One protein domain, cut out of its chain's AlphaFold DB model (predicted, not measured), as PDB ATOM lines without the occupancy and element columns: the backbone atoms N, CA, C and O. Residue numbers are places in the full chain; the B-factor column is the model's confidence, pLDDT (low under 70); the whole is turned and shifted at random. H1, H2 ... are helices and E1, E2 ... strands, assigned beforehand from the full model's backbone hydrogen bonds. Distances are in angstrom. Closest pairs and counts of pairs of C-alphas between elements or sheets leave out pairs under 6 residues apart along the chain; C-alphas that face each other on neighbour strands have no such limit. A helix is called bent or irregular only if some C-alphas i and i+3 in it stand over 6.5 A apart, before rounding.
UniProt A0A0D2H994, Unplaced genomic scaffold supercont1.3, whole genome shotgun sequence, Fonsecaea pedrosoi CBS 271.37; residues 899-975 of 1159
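Overview. This is residues 899 to 975 of the 1159 residues of an uncharacterized protein of Fonsecaea pedrosoi CBS 271.37 (UniProt A0A0D2H994). One strongly twisted sheet of four antiparallel strands, built of the two hairpins E1 with E2 and E3 with E4, has the helix H2 and the short helix H1 over one of its faces. A long link, residues 923 to 934, swings from the end of E2 round to H1. The printed part has 77 residues, with the named elements E1, E2, H1, H2, E3 and E4 in that order, and the sheet runs E2, E1, E4, E3. The class is mixed, helices and strands. The whole is compact, with a radius of gyration of the C-alphas of 11.6 A, and rounded, with spans of 28 by 27 by 23 A.

Along the chain. E1 is residues 905 to 911, 18.7 A from first to last C-alpha, beginning at C-alpha 905 (195.389, 220.375, 154.520). E2 is residues 916 to 922, 18.8 A. H1 is residues 935 to 939, 6.2 A. H2 is residues 945 to 957, 19.2 A, beginning at C-alpha 945 (196.527, 240.016, 154.637); it is irregular, with C-alphas 950 and 953 7.1 A apart. E3 is residues 960 to 966, 17.6 A. E4 is residues 969 to 974, 16.4 A, ending at C-alpha 974 (201.040, 219.758, 156.033).

Arrangement. E1 and E2 are a hairpin, antiparallel at 154 degrees, with N 907 and O 920 within hydrogen-bond range at 2.9 A. E1 and E4, the inner strands, are antiparallel at 160 degrees, with N 908 and O 970 at 2.8 A. E3 and E4 are a hairpin, antiparallel at 155 degrees, with N 963 and O 971 at 2.8 A. The edge strands E2 and E3 are apart. H2 is on the sheet, making two layers, a helix on one face of a sheet; the closest C-alphas of H2 and E2 are those of Phe 948 and Ile 917, 7.3 A. H1 is on the same face, over E3, at a height over the sheet of 7.7 A; their closest C-alphas are those of Ile 938 and Gly 965, 5.6 A. H1 and H2 are close but not clearly touching, with the C-alphas of Leu 939 and Ala 945 closest at 6.9 A. In H1 every O i to N i+4 pair is within hydrogen-bond range; in H2 4 of 9 are, beside 6 of 10 O i to N i+3 pairs.

Size, cuts and confidence. The two C-alphas farthest apart are those of Ala 913 and Lys 975, 31.4 A. The printed part has no cut. The link from E2 to H1 is long, with 12 residues, and the other links between named elements are tight. The mean pLDDT of the printed part is 92.5, and residues 899 and 933 are under 70.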
ATOM      1  N   LYS A 899     195.146 222.325 170.001       67.23
ATOM      2  CA  LYS A 899     194.484 221.508 168.975       67.23
ATOM      3  C   LYS A 899     195.463 221.072 167.873       67.23
ATOM      4  O   LYS A 899     195.769 221.827 166.953       67.23
ATOM      5  N   LYS A 900     195.956 219.831 167.969       78.45
ATOM      6  CA  LYS A 900     196.793 219.189 166.945       78.45
ATOM      7  C   LYS A 900     195.978 219.025 165.661       78.45
ATOM      8  O   LYS A 900     195.029 218.249 165.610       78.45
ATOM      9  N   PHE A 901     196.338 219.776 164.623       81.93
ATOM     10  CA  PHE A 901     195.773 219.589 163.292       81.93
ATOM     11  C   PHE A 901     196.531 218.456 162.593       81.93
ATOM     12  O   PHE A 901     197.698 218.606 162.220       81.93
ATOM     13  N   ASP A 902     195.873 217.306 162.439       88.48
ATOM     14  CA  ASP A 902     196.423 216.139 161.740       88.48
ATOM     15  C   ASP A 902     195.885 215.947 160.317       88.48
ATOM     16  O   ASP A 902     196.380 215.101 159.576       88.48
ATOM     17  N   SER A 903     194.982 216.824 159.869       94.93
ATOM     18  CA  SER A 903     194.560 216.881 158.470       94.93
ATOM     19  C   SER A 903     195.716 217.307 157.542       94.93
ATOM     20  O   SER A 903     196.440 218.266 157.845       94.93
ATOM     21  N   PRO A 904     195.892 216.655 156.375       96.37
ATOM     22  CA  PRO A 904     196.957 216.978 155.423       96.37
ATOM     23  C   PRO A 904     196.809 218.376 154.808       96.37
ATOM     24  O   PRO A 904     197.807 218.946 154.368       96.37
ATOM     25  N   TYR A 905     195.609 218.965 154.826       97.23
ATOM     26  CA  TYR A 905     195.389 220.375 154.520       97.23
ATOM     27  C   TYR A 905     194.701 221.088 155.692       97.23
ATOM     28  O   TYR A 905     193.918 220.494 156.436       97.23
ATOM     29  N   LEU A 906     194.986 222.379 155.851       97.51
ATOM     30  CA  LEU A 906     194.273 223.267 156.768       97.51
ATOM     31  C   LEU A 906     193.888 224.539 156.017       97.51
ATOM     32  O   LEU A 906     194.746 225.206 155.428       97.51
ATOM     33  N   ILE A 907     192.599 224.864 156.028       97.60
ATOM     34  CA  ILE A 907     192.079 226.104 155.459       97.60
ATOM     35  C   ILE A 907     192.011 227.157 156.563       97.60
ATOM     36  O   ILE A 907     191.456 226.906 157.632       97.60
ATOM     37  N   LEU A 908     192.531 228.345 156.278       97.90
ATOM     38  CA  LEU A 908     192.233 229.569 157.011       97.90
ATOM     39  C   LEU A 908     191.268 230.382 156.139       97.90
ATOM     40  O   LEU A 908     191.669 230.859 155.075       97.90
ATOM     41  N   THR A 909     190.016 230.545 156.561       97.99
ATOM     42  CA  THR A 909     189.044 231.446 155.917       97.99
ATOM     43  C   THR A 909     188.894 232.715 156.747       97.99
ATOM     44  O   THR A 909     188.710 232.641 157.958       97.99
ATOM     45  N   TYR A 910     188.970 233.887 156.114       98.04
ATOM     46  CA  TYR A 910     188.605 235.144 156.771       98.04
ATOM     47  C   TYR A 910     187.099 235.340 156.651       98.04
ATOM     48  O   TYR A 910     186.583 235.612 155.562       98.04
ATOM     49  N   ASP A 911     186.411 235.210 157.777       97.20
ATOM     50  CA  ASP A 911     185.005 235.543 157.899       97.20
ATOM     51  C   ASP A 911     184.860 237.068 157.986       97.20
ATOM     52  O   ASP A 911     185.278 237.712 158.951       97.20
ATOM     53  N   THR A 912     184.273 237.651 156.940       95.59
ATOM     54  CA  THR A 912     184.034 239.094 156.843       95.59
ATOM     55  C   THR A 912     182.920 239.606 157.752       95.59
ATOM     56  O   THR A 912     182.831 240.816 157.918       95.59
ATOM     57  N   ALA A 913     182.079 238.734 158.316       92.33
ATOM     58  CA  ALA A 913     181.059 239.112 159.293       92.33
ATOM     59  C   ALA A 913     181.605 239.064 160.731       92.33
ATOM     60  O   ALA A 913     181.277 239.928 161.539       92.33
ATOM     61  N   ALA A 914     182.470 238.092 161.040       95.07
ATOM     62  CA  ALA A 914     183.080 237.949 162.366       95.07
ATOM     63  C   ALA A 914     184.393 238.742 162.562       95.07
ATOM     64  O   ALA A 914     184.920 238.763 163.675       95.07
ATOM     65  N   GLU A 915     184.953 239.324 161.491       95.23
ATOM     66  CA  GLU A 915     186.313 239.903 161.416       95.23
ATOM     67  C   GLU A 915     187.414 238.969 161.961       95.23
ATOM     68  O   GLU A 915     188.405 239.389 162.563       95.23
ATOM     69  N   ARG A 916     187.230 237.658 161.770       96.12
ATOM     70  CA  ARG A 916     188.054 236.596 162.364       96.12
ATOM     71  C   ARG A 916     188.450 235.555 161.328       96.12
ATOM     72  O   ARG A 916     187.824 235.412 160.280       96.12
ATOM     73  N   ILE A 917     189.515 234.820 161.638       97.40
ATOM     74  CA  ILE A 917     189.990 233.715 160.808       97.40
ATOM     75  C   ILE A 917     189.535 232.397 161.417       97.40
ATOM     76  O   ILE A 917     189.945 232.035 162.520       97.40
ATOM     77  N   ASN A 918     188.709 231.684 160.660       97.20
ATOM     78  CA  ASN A 918     188.210 230.366 161.005       97.20
ATOM     79  C   ASN A 918     189.160 229.301 160.436       97.20
ATOM     80  O   ASN A 918     189.635 229.406 159.302       97.20
ATOM     81  N   PHE A 919     189.447 228.277 161.240       96.72
ATOM     82  CA  PHE A 919     190.336 227.170 160.886       96.72
ATOM     83  C   PHE A 919     189.507 225.932 160.548       96.72
ATOM     84  O   PHE A 919     188.830 225.393 161.423       96.72
ATOM     85  N   SER A 920     189.585 225.461 159.302       96.44
ATOM     86  CA  SER A 920     188.883 224.254 158.853       96.44
ATOM     87  C   SER A 920     189.878 223.158 158.444       96.44
ATOM     88  O   SER A 920     190.611 223.344 157.463       96.44
ATOM     89  N   PRO A 921     189.971 222.036 159.190       96.18
ATOM     90  CA  PRO A 921     190.775 220.882 158.795       96.18
ATOM     91  C   PRO A 921     190.154 220.199 157.575       96.18
ATOM     92  O   PRO A 921     188.952 219.948 157.538       96.18
ATOM     93  N   MET A 922     190.973 219.893 156.569       92.97
ATOM     94  CA  MET A 922     190.505 219.354 155.296       92.97
ATOM     95  C   MET A 922     191.381 218.185 154.839       92.97
ATOM     96  O   MET A 922     192.606 218.296 154.755       92.97
ATOM     97  N   ASN A 923     190.747 217.057 154.515       90.63
ATOM     98  CA  ASN A 923     191.458 215.842 154.113       90.63
ATOM     99  C   ASN A 923     191.903 215.880 152.642       90.63
ATOM    100  O   ASN A 923     192.993 215.413 152.322       90.63
ATOM    101  N   GLN A 924     191.108 216.486 151.758       86.60
ATOM    102  CA  GLN A 924     191.451 216.729 150.352       86.60
ATOM    103  C   GLN A 924     190.802 218.043 149.883       86.60
ATOM    104  O   GLN A 924     189.678 218.321 150.300       86.60
ATOM    105  N   PRO A 925     191.461 218.858 149.037       82.73
ATOM    106  CA  PRO A 925     190.850 220.058 148.468       82.73
ATOM    107  C   PRO A 925     189.694 219.698 147.528       82.73
ATOM    108  O   PRO A 925     189.907 219.073 146.495       82.73
ATOM    109  N   THR A 926     188.481 220.157 147.848       72.50
ATOM    110  CA  THR A 926     187.212 219.856 147.142       72.50
ATOM    111  C   THR A 926     187.128 220.388 145.699       72.50
ATOM    112  O   THR A 926     186.073 220.361 145.070       72.50
ATOM    113  N   THR A 927     188.212 220.942 145.156       71.35
ATOM    114  CA  THR A 927     188.327 221.429 143.776       71.35
ATOM    115  C   THR A 927     189.805 221.473 143.394       71.35
ATOM    116  O   THR A 927     190.640 221.869 144.213       71.35
ATOM    117  N   GLU A 928     190.133 221.155 142.138       73.34
ATOM    118  CA  GLU A 928     191.467 221.367 141.561       73.34
ATOM    119  C   GLU A 928     191.765 222.863 141.352       73.34
ATOM    120  O   GLU A 928     191.827 223.387 140.241       73.34
ATOM    121  N   LEU A 929     191.944 223.586 142.457       71.98
ATOM    122  CA  LEU A 929     192.381 224.978 142.450       71.98
ATOM    123  C   LEU A 929     193.759 225.062 141.767       71.98
ATOM    124  O   LEU A 929     194.693 224.389 142.220       71.98
ATOM    125  N   PRO A 930     193.924 225.884 140.710       78.19
ATOM    126  CA  PRO A 930     195.121 225.869 139.876       78.19
ATOM    127  C   PRO A 930     196.371 226.134 140.715       78.19
ATOM    128  O   PRO A 930     196.418 227.116 141.461       78.19
ATOM    129  N   LYS A 931     197.368 225.242 140.600       75.28
ATOM    130  CA  LYS A 931     198.600 225.226 141.407       75.28
ATOM    131  C   LYS A 931     199.336 226.564 141.288       75.28
ATOM    132  O   LYS A 931     200.017 226.844 140.302       75.28
ATOM    133  N   SER A 932     199.162 227.424 142.288       72.17
ATOM    134  CA  SER A 932     199.664 228.793 142.277       72.17
ATOM    135  C   SER A 932     201.089 228.834 142.830       72.17
ATOM    136  O   SER A 932     201.344 229.328 143.923       72.17
ATOM    137  N   ASN A 933     202.042 228.354 142.020       69.41
ATOM    138  CA  ASN A 933     203.479 228.206 142.334       69.41
ATOM    139  C   ASN A 933     204.209 229.491 142.808       69.41
ATOM    140  O   ASN A 933     205.418 229.472 143.027       69.41
ATOM    141  N   ASN A 934     203.512 230.621 142.956       90.78
ATOM    142  CA  ASN A 934     204.045 231.878 143.456       90.78
ATOM    143  C   ASN A 934     203.312 232.314 144.739       90.78
ATOM    144  O   ASN A 934     202.260 232.954 144.686       90.78
ATOM    145  N   VAL A 935     203.940 232.048 145.889       93.29
ATOM    146  CA  VAL A 935     203.504 232.478 147.233       93.29
ATOM    147  C   VAL A 935     203.241 233.989 147.315       93.29
ATOM    148  O   VAL A 935     202.283 234.411 147.961       93.29
ATOM    149  N   ILE A 936     204.036 234.814 146.622       93.30
ATOM    150  CA  ILE A 936     203.852 236.275 146.569       93.30
ATOM    151  C   ILE A 936     202.563 236.622 145.806       93.30
ATOM    152  O   ILE A 936     201.856 237.557 146.173       93.30
ATOM    153  N   GLY A 937     202.220 235.837 144.781       94.70
ATOM    154  CA  GLY A 937     200.969 235.958 144.030       94.70
ATOM    155  C   GLY A 937     199.725 235.567 144.833       94.70
ATOM    156  O   GLY A 937     198.680 236.183 144.640       94.70
ATOM    157  N   ILE A 938     199.834 234.601 145.755       95.59
ATOM    158  CA  ILE A 938     198.757 234.268 146.704       95.59
ATOM    159  C   ILE A 938     198.595 235.411 147.716       95.59
ATOM    160  O   ILE A 938     197.520 235.996 147.833       95.59
ATOM    161  N   LEU A 939     199.683 235.784 148.402       95.50
ATOM    162  CA  LEU A 939     199.685 236.842 149.420       95.50
ATOM    163  C   LEU A 939     199.219 238.199 148.870       95.50
ATOM    164  O   LEU A 939     198.516 238.928 149.562       95.50
ATOM    165  N   GLY A 940     199.573 238.525 147.624       95.99
ATOM    166  CA  GLY A 940     199.192 239.771 146.956       95.99
ATOM    167  C   GLY A 940     197.717 239.877 146.548       95.99
ATOM    168  O   GLY A 940     197.302 240.953 146.125       95.99
ATOM    169  N   ARG A 941     196.929 238.796 146.661       95.07
ATOM    170  CA  ARG A 941     195.470 238.800 146.424       95.07
ATOM    171  C   ARG A 941     194.657 238.989 147.706       95.07
ATOM    172  O   ARG A 941     193.498 239.384 147.629       95.07
ATOM    173  N   LEU A 942     195.248 238.719 148.871       95.87
ATOM    174  CA  LEU A 942     194.552 238.765 150.157       95.87
ATOM    175  C   LEU A 942     194.063 240.176 150.491       95.87
ATOM    176  O   LEU A 942     194.869 241.079 150.726       95.87
ATOM    177  N   LYS A 943     192.745 240.343 150.624       96.50
ATOM    178  CA  LYS A 943     192.134 241.602 151.082       96.50
ATOM    179  C   LYS A 943     192.517 241.906 152.531       96.50
ATOM    180  O   LYS A 943     192.875 243.035 152.848       96.50
ATOM    181  N   ASN A 944     192.542 240.874 153.377       96.07
ATOM    182  CA  ASN A 944     192.792 240.979 154.820       96.07
ATOM    183  C   ASN A 944     194.143 240.365 155.237       96.07
ATOM    184  O   ASN A 944     194.269 239.729 156.283       96.07
ATOM    185  N   ALA A 945     195.181 240.559 154.413       96.22
ATOM    186  CA  ALA A 945     196.527 240.016 154.637       96.22
ATOM    187  C   ALA A 945     197.108 240.214 156.063       96.22
ATOM    188  O   ALA A 945     197.733 239.273 156.558       96.22
ATOM    189  N   PRO A 946     196.926 241.364 156.758       96.28
ATOM    190  CA  PRO A 946     197.469 241.562 158.107       96.28
ATOM    191  C   PRO A 946     196.938 240.575 159.150       96.28
ATOM    192  O   PRO A 946     197.670 240.231 160.075       96.28
ATOM    193  N   GLU A 947     195.701 240.104 158.988       97.16
ATOM    194  CA  GLU A 947     195.076 239.134 159.887       97.16
ATOM    195  C   GLU A 947     195.637 237.735 159.636       97.16
ATOM    196  O   GLU A 947     196.144 237.095 160.556       97.16
ATOM    197  N   PHE A 948     195.689 237.309 158.370       97.68
ATOM    198  CA  PHE A 948     196.281 236.024 157.993       97.68
ATOM    199  C   PHE A 948     197.723 235.880 158.483       97.68
ATOM    200  O   PHE A 948     198.082 234.850 159.056       97.68
ATOM    201  N   LEU A 949     198.539 236.927 158.324       96.44
ATOM    202  CA  LEU A 949     199.950 236.924 158.716       96.44
ATOM    203  C   LEU A 949     200.181 236.683 160.220       96.44
ATOM    204  O   LEU A 949     201.258 236.201 160.574       96.44
ATOM    205  N   LYS A 950     199.189 236.917 161.099       97.01
ATOM    206  CA  LYS A 950     199.278 236.572 162.534       97.01
ATOM    207  C   LYS A 950     199.470 235.069 162.759       97.01
ATOM    208  O   LYS A 950     200.133 234.674 163.713       97.01
ATOM    209  N   HIS A 951     198.928 234.234 161.872       96.89
ATOM    210  CA  HIS A 951     198.908 232.779 162.028       96.89
ATOM    211  C   HIS A 951     200.033 232.056 161.272       96.89
ATOM    212  O   HIS A 951     200.315 230.896 161.572       96.89
ATOM    213  N   PHE A 952     200.732 232.723 160.342       96.31
ATOM    214  CA  PHE A 952     201.788 232.104 159.518       96.31
ATOM    215  C   PHE A 952     202.900 231.465 160.356       96.31
ATOM    216  O   PHE A 952     203.348 230.365 160.040       96.31
ATOM    217  N   GLN A 953     203.319 232.116 161.446       95.31
ATOM    218  CA  GLN A 953     204.364 231.579 162.321       95.31
ATOM    219  C   GLN A 953     203.905 230.311 163.061       95.31
ATOM    220  O   GLN A 953     204.708 229.401 163.267       95.31
ATOM    221  N   THR A 954     202.623 230.221 163.427       95.73
ATOM    222  CA  THR A 954     202.025 229.023 164.037       95.73
ATOM    223  C   THR A 954     201.927 227.889 163.018       95.73
ATOM    224  O   THR A 954     202.389 226.785 163.292       95.73
ATOM    225  N   MET A 955     201.434 228.178 161.807       96.61
ATOM    226  CA  MET A 955     201.345 227.206 160.709       96.61
ATOM    227  C   MET A 955     202.713 226.623 160.342       96.61
ATOM    228  O   MET A 955     202.879 225.405 160.288       96.61
ATOM    229  N   GLN A 956     203.720 227.482 160.170       95.66
ATOM    230  CA  GLN A 956     205.079 227.058 159.836       95.66
ATOM    231  C   GLN A 956     205.710 226.198 160.946       95.66
ATOM    232  O   GLN A 956     206.406 225.231 160.643       95.66
ATOM    233  N   ARG A 957     205.440 226.505 162.226       95.15
ATOM    234  CA  ARG A 957     205.864 225.679 163.374       95.15
ATOM    235  C   ARG A 957     205.165 224.319 163.421       95.15
ATOM    236  O   ARG A 957     205.789 223.348 163.829       95.15
ATOM    237  N   ALA A 958     203.914 224.238 162.971       95.57
ATOM    238  CA  ALA A 958     203.142 222.998 162.868       95.57
ATOM    239  C   ALA A 958     203.459 222.164 161.602       95.57
ATOM    240  O   ALA A 958     202.741 221.216 161.292       95.57
ATOM    241  N   GLY A 959     204.514 222.508 160.849       96.59
ATOM    242  CA  GLY A 959     204.938 221.773 159.649       96.59
ATOM    243  C   GLY A 959     204.133 222.082 158.381       96.59
ATOM    244  O   GLY A 959     204.321 221.421 157.359       96.59
ATOM    245  N   TYR A 960     203.254 223.085 158.409       97.74
ATOM    246  CA  TYR A 960     202.437 223.474 157.263       97.74
ATOM    247  C   TYR A 960     203.149 224.489 156.352       97.74
ATOM    248  O   TYR A 960     203.758 225.458 156.811       97.74
ATOM    249  N   SER A 961     203.003 224.310 155.040       96.21
ATOM    250  CA  SER A 961     203.409 225.263 153.996       96.21
ATOM    251  C   SER A 961     202.207 225.741 153.184       96.21
ATOM    252  O   SER A 961     201.258 224.990 152.978       96.21
ATOM    253  N   LEU A 962     202.234 226.992 152.718       96.95
ATOM    254  CA  LEU A 962     201.152 227.550 151.906       96.95
ATOM    255  C   LEU A 962     201.077 226.846 150.539       96.95
ATOM    256  O   LEU A 962     202.084 226.770 149.840       96.95
ATOM    257  N   TYR A 963     199.887 226.363 150.173       95.57
ATOM    258  CA  TYR A 963     199.622 225.599 148.949       95.57
ATOM    259  C   TYR A 963     198.836 226.408 147.907       95.57
ATOM    260  O   TYR A 963     199.192 226.414 146.731       95.57
ATOM    261  N   ASN A 964     197.771 227.106 148.321       96.24
ATOM    262  CA  ASN A 964     196.968 227.956 147.431       96.24
ATOM    263  C   ASN A 964     196.205 229.034 148.228       96.24
ATOM    264  O   ASN A 964     196.223 229.031 149.460       96.24
ATOM    265  N   GLY A 965     195.498 229.940 147.550       95.94
ATOM    266  CA  GLY A 965     194.601 230.886 148.214       95.94
ATOM    267  C   GLY A 965     193.819 231.818 147.286       95.94
ATOM    268  O   GLY A 965     194.174 232.033 146.126       95.94
ATOM    269  N   THR A 966     192.752 232.385 147.842       95.95
ATOM    270  CA  THR A 966     191.888 233.420 147.257       95.95
ATOM    271  C   THR A 966     191.872 234.644 148.180       95.95
ATOM    272  O   THR A 966     192.433 234.609 149.273       95.95
ATOM    273  N   ASP A 967     191.219 235.731 147.773       96.35
ATOM    274  CA  ASP A 967     191.199 237.017 148.484       96.35
ATOM    275  C   ASP A 967     190.887 236.941 149.995       96.35
ATOM    276  O   ASP A 967     191.394 237.762 150.765       96.35
ATOM    277  N   ASN A 968     190.068 235.963 150.406       96.99
ATOM    278  CA  ASN A 968     189.625 235.733 151.786       96.99
ATOM    279  C   ASN A 968     189.929 234.299 152.282       96.99
ATOM    280  O   ASN A 968     189.344 233.863 153.274       96.99
ATOM    281  N   MET A 969     190.809 233.535 151.622       97.43
ATOM    282  CA  MET A 969     191.096 232.146 152.006       97.43
ATOM    283  C   MET A 969     192.544 231.749 151.717       97.43
ATOM    284  O   MET A 969     193.052 231.983 150.624       97.43
ATOM    285  N   LEU A 970     193.183 231.052 152.654       97.76
ATOM    286  CA  LEU A 970     194.478 230.402 152.453       97.76
ATOM    287  C   LEU A 970     194.370 228.909 152.730       97.76
ATOM    288  O   LEU A 970     193.874 228.501 153.776       97.76
ATOM    289  N   ILE A 971     194.885 228.100 151.808       97.61
ATOM    290  CA  ILE A 971     195.002 226.652 151.964       97.61
ATOM    291  C   ILE A 971     196.466 226.341 152.238       97.61
ATOM    292  O   ILE A 971     197.337 226.595 151.403       97.61
ATOM    293  N   PHE A 972     196.731 225.770 153.404       97.59
ATOM    294  CA  PHE A 972     198.029 225.229 153.771       97.59
ATOM    295  C   PHE A 972     198.021 223.708 153.620       97.59
ATOM    296  O   PHE A 972     197.025 223.059 153.923       97.59
ATOM    297  N   GLN A 973     199.149 223.143 153.205       97.22
ATOM    298  CA  GLN A 973     199.407 221.708 153.155       97.22
ATOM    299  C   GLN A 973     200.424 221.351 154.244       97.22
ATOM    300  O   GLN A 973     201.487 221.976 154.330       97.22
ATOM    301  N   LYS A 974     200.105 220.357 155.077       97.03
ATOM    302  CA  LYS A 974     201.040 219.758 156.033       97.03
ATOM    303  C   LYS A 974     202.128 219.079 155.213       97.03
ATOM    304  O   LYS A 974     201.819 218.240 154.366       97.03
ATOM    305  N   LYS A 975     203.396 219.431 155.428       93.45
ATOM    306  CA  LYS A 975     204.489 218.654 154.842       93.45
ATOM    307  C   LYS A 975     204.439 217.274 155.477       93.45
ATOM    308  O   LYS A 975     204.715 217.144 156.669       93.45
TER     309      LYS A 975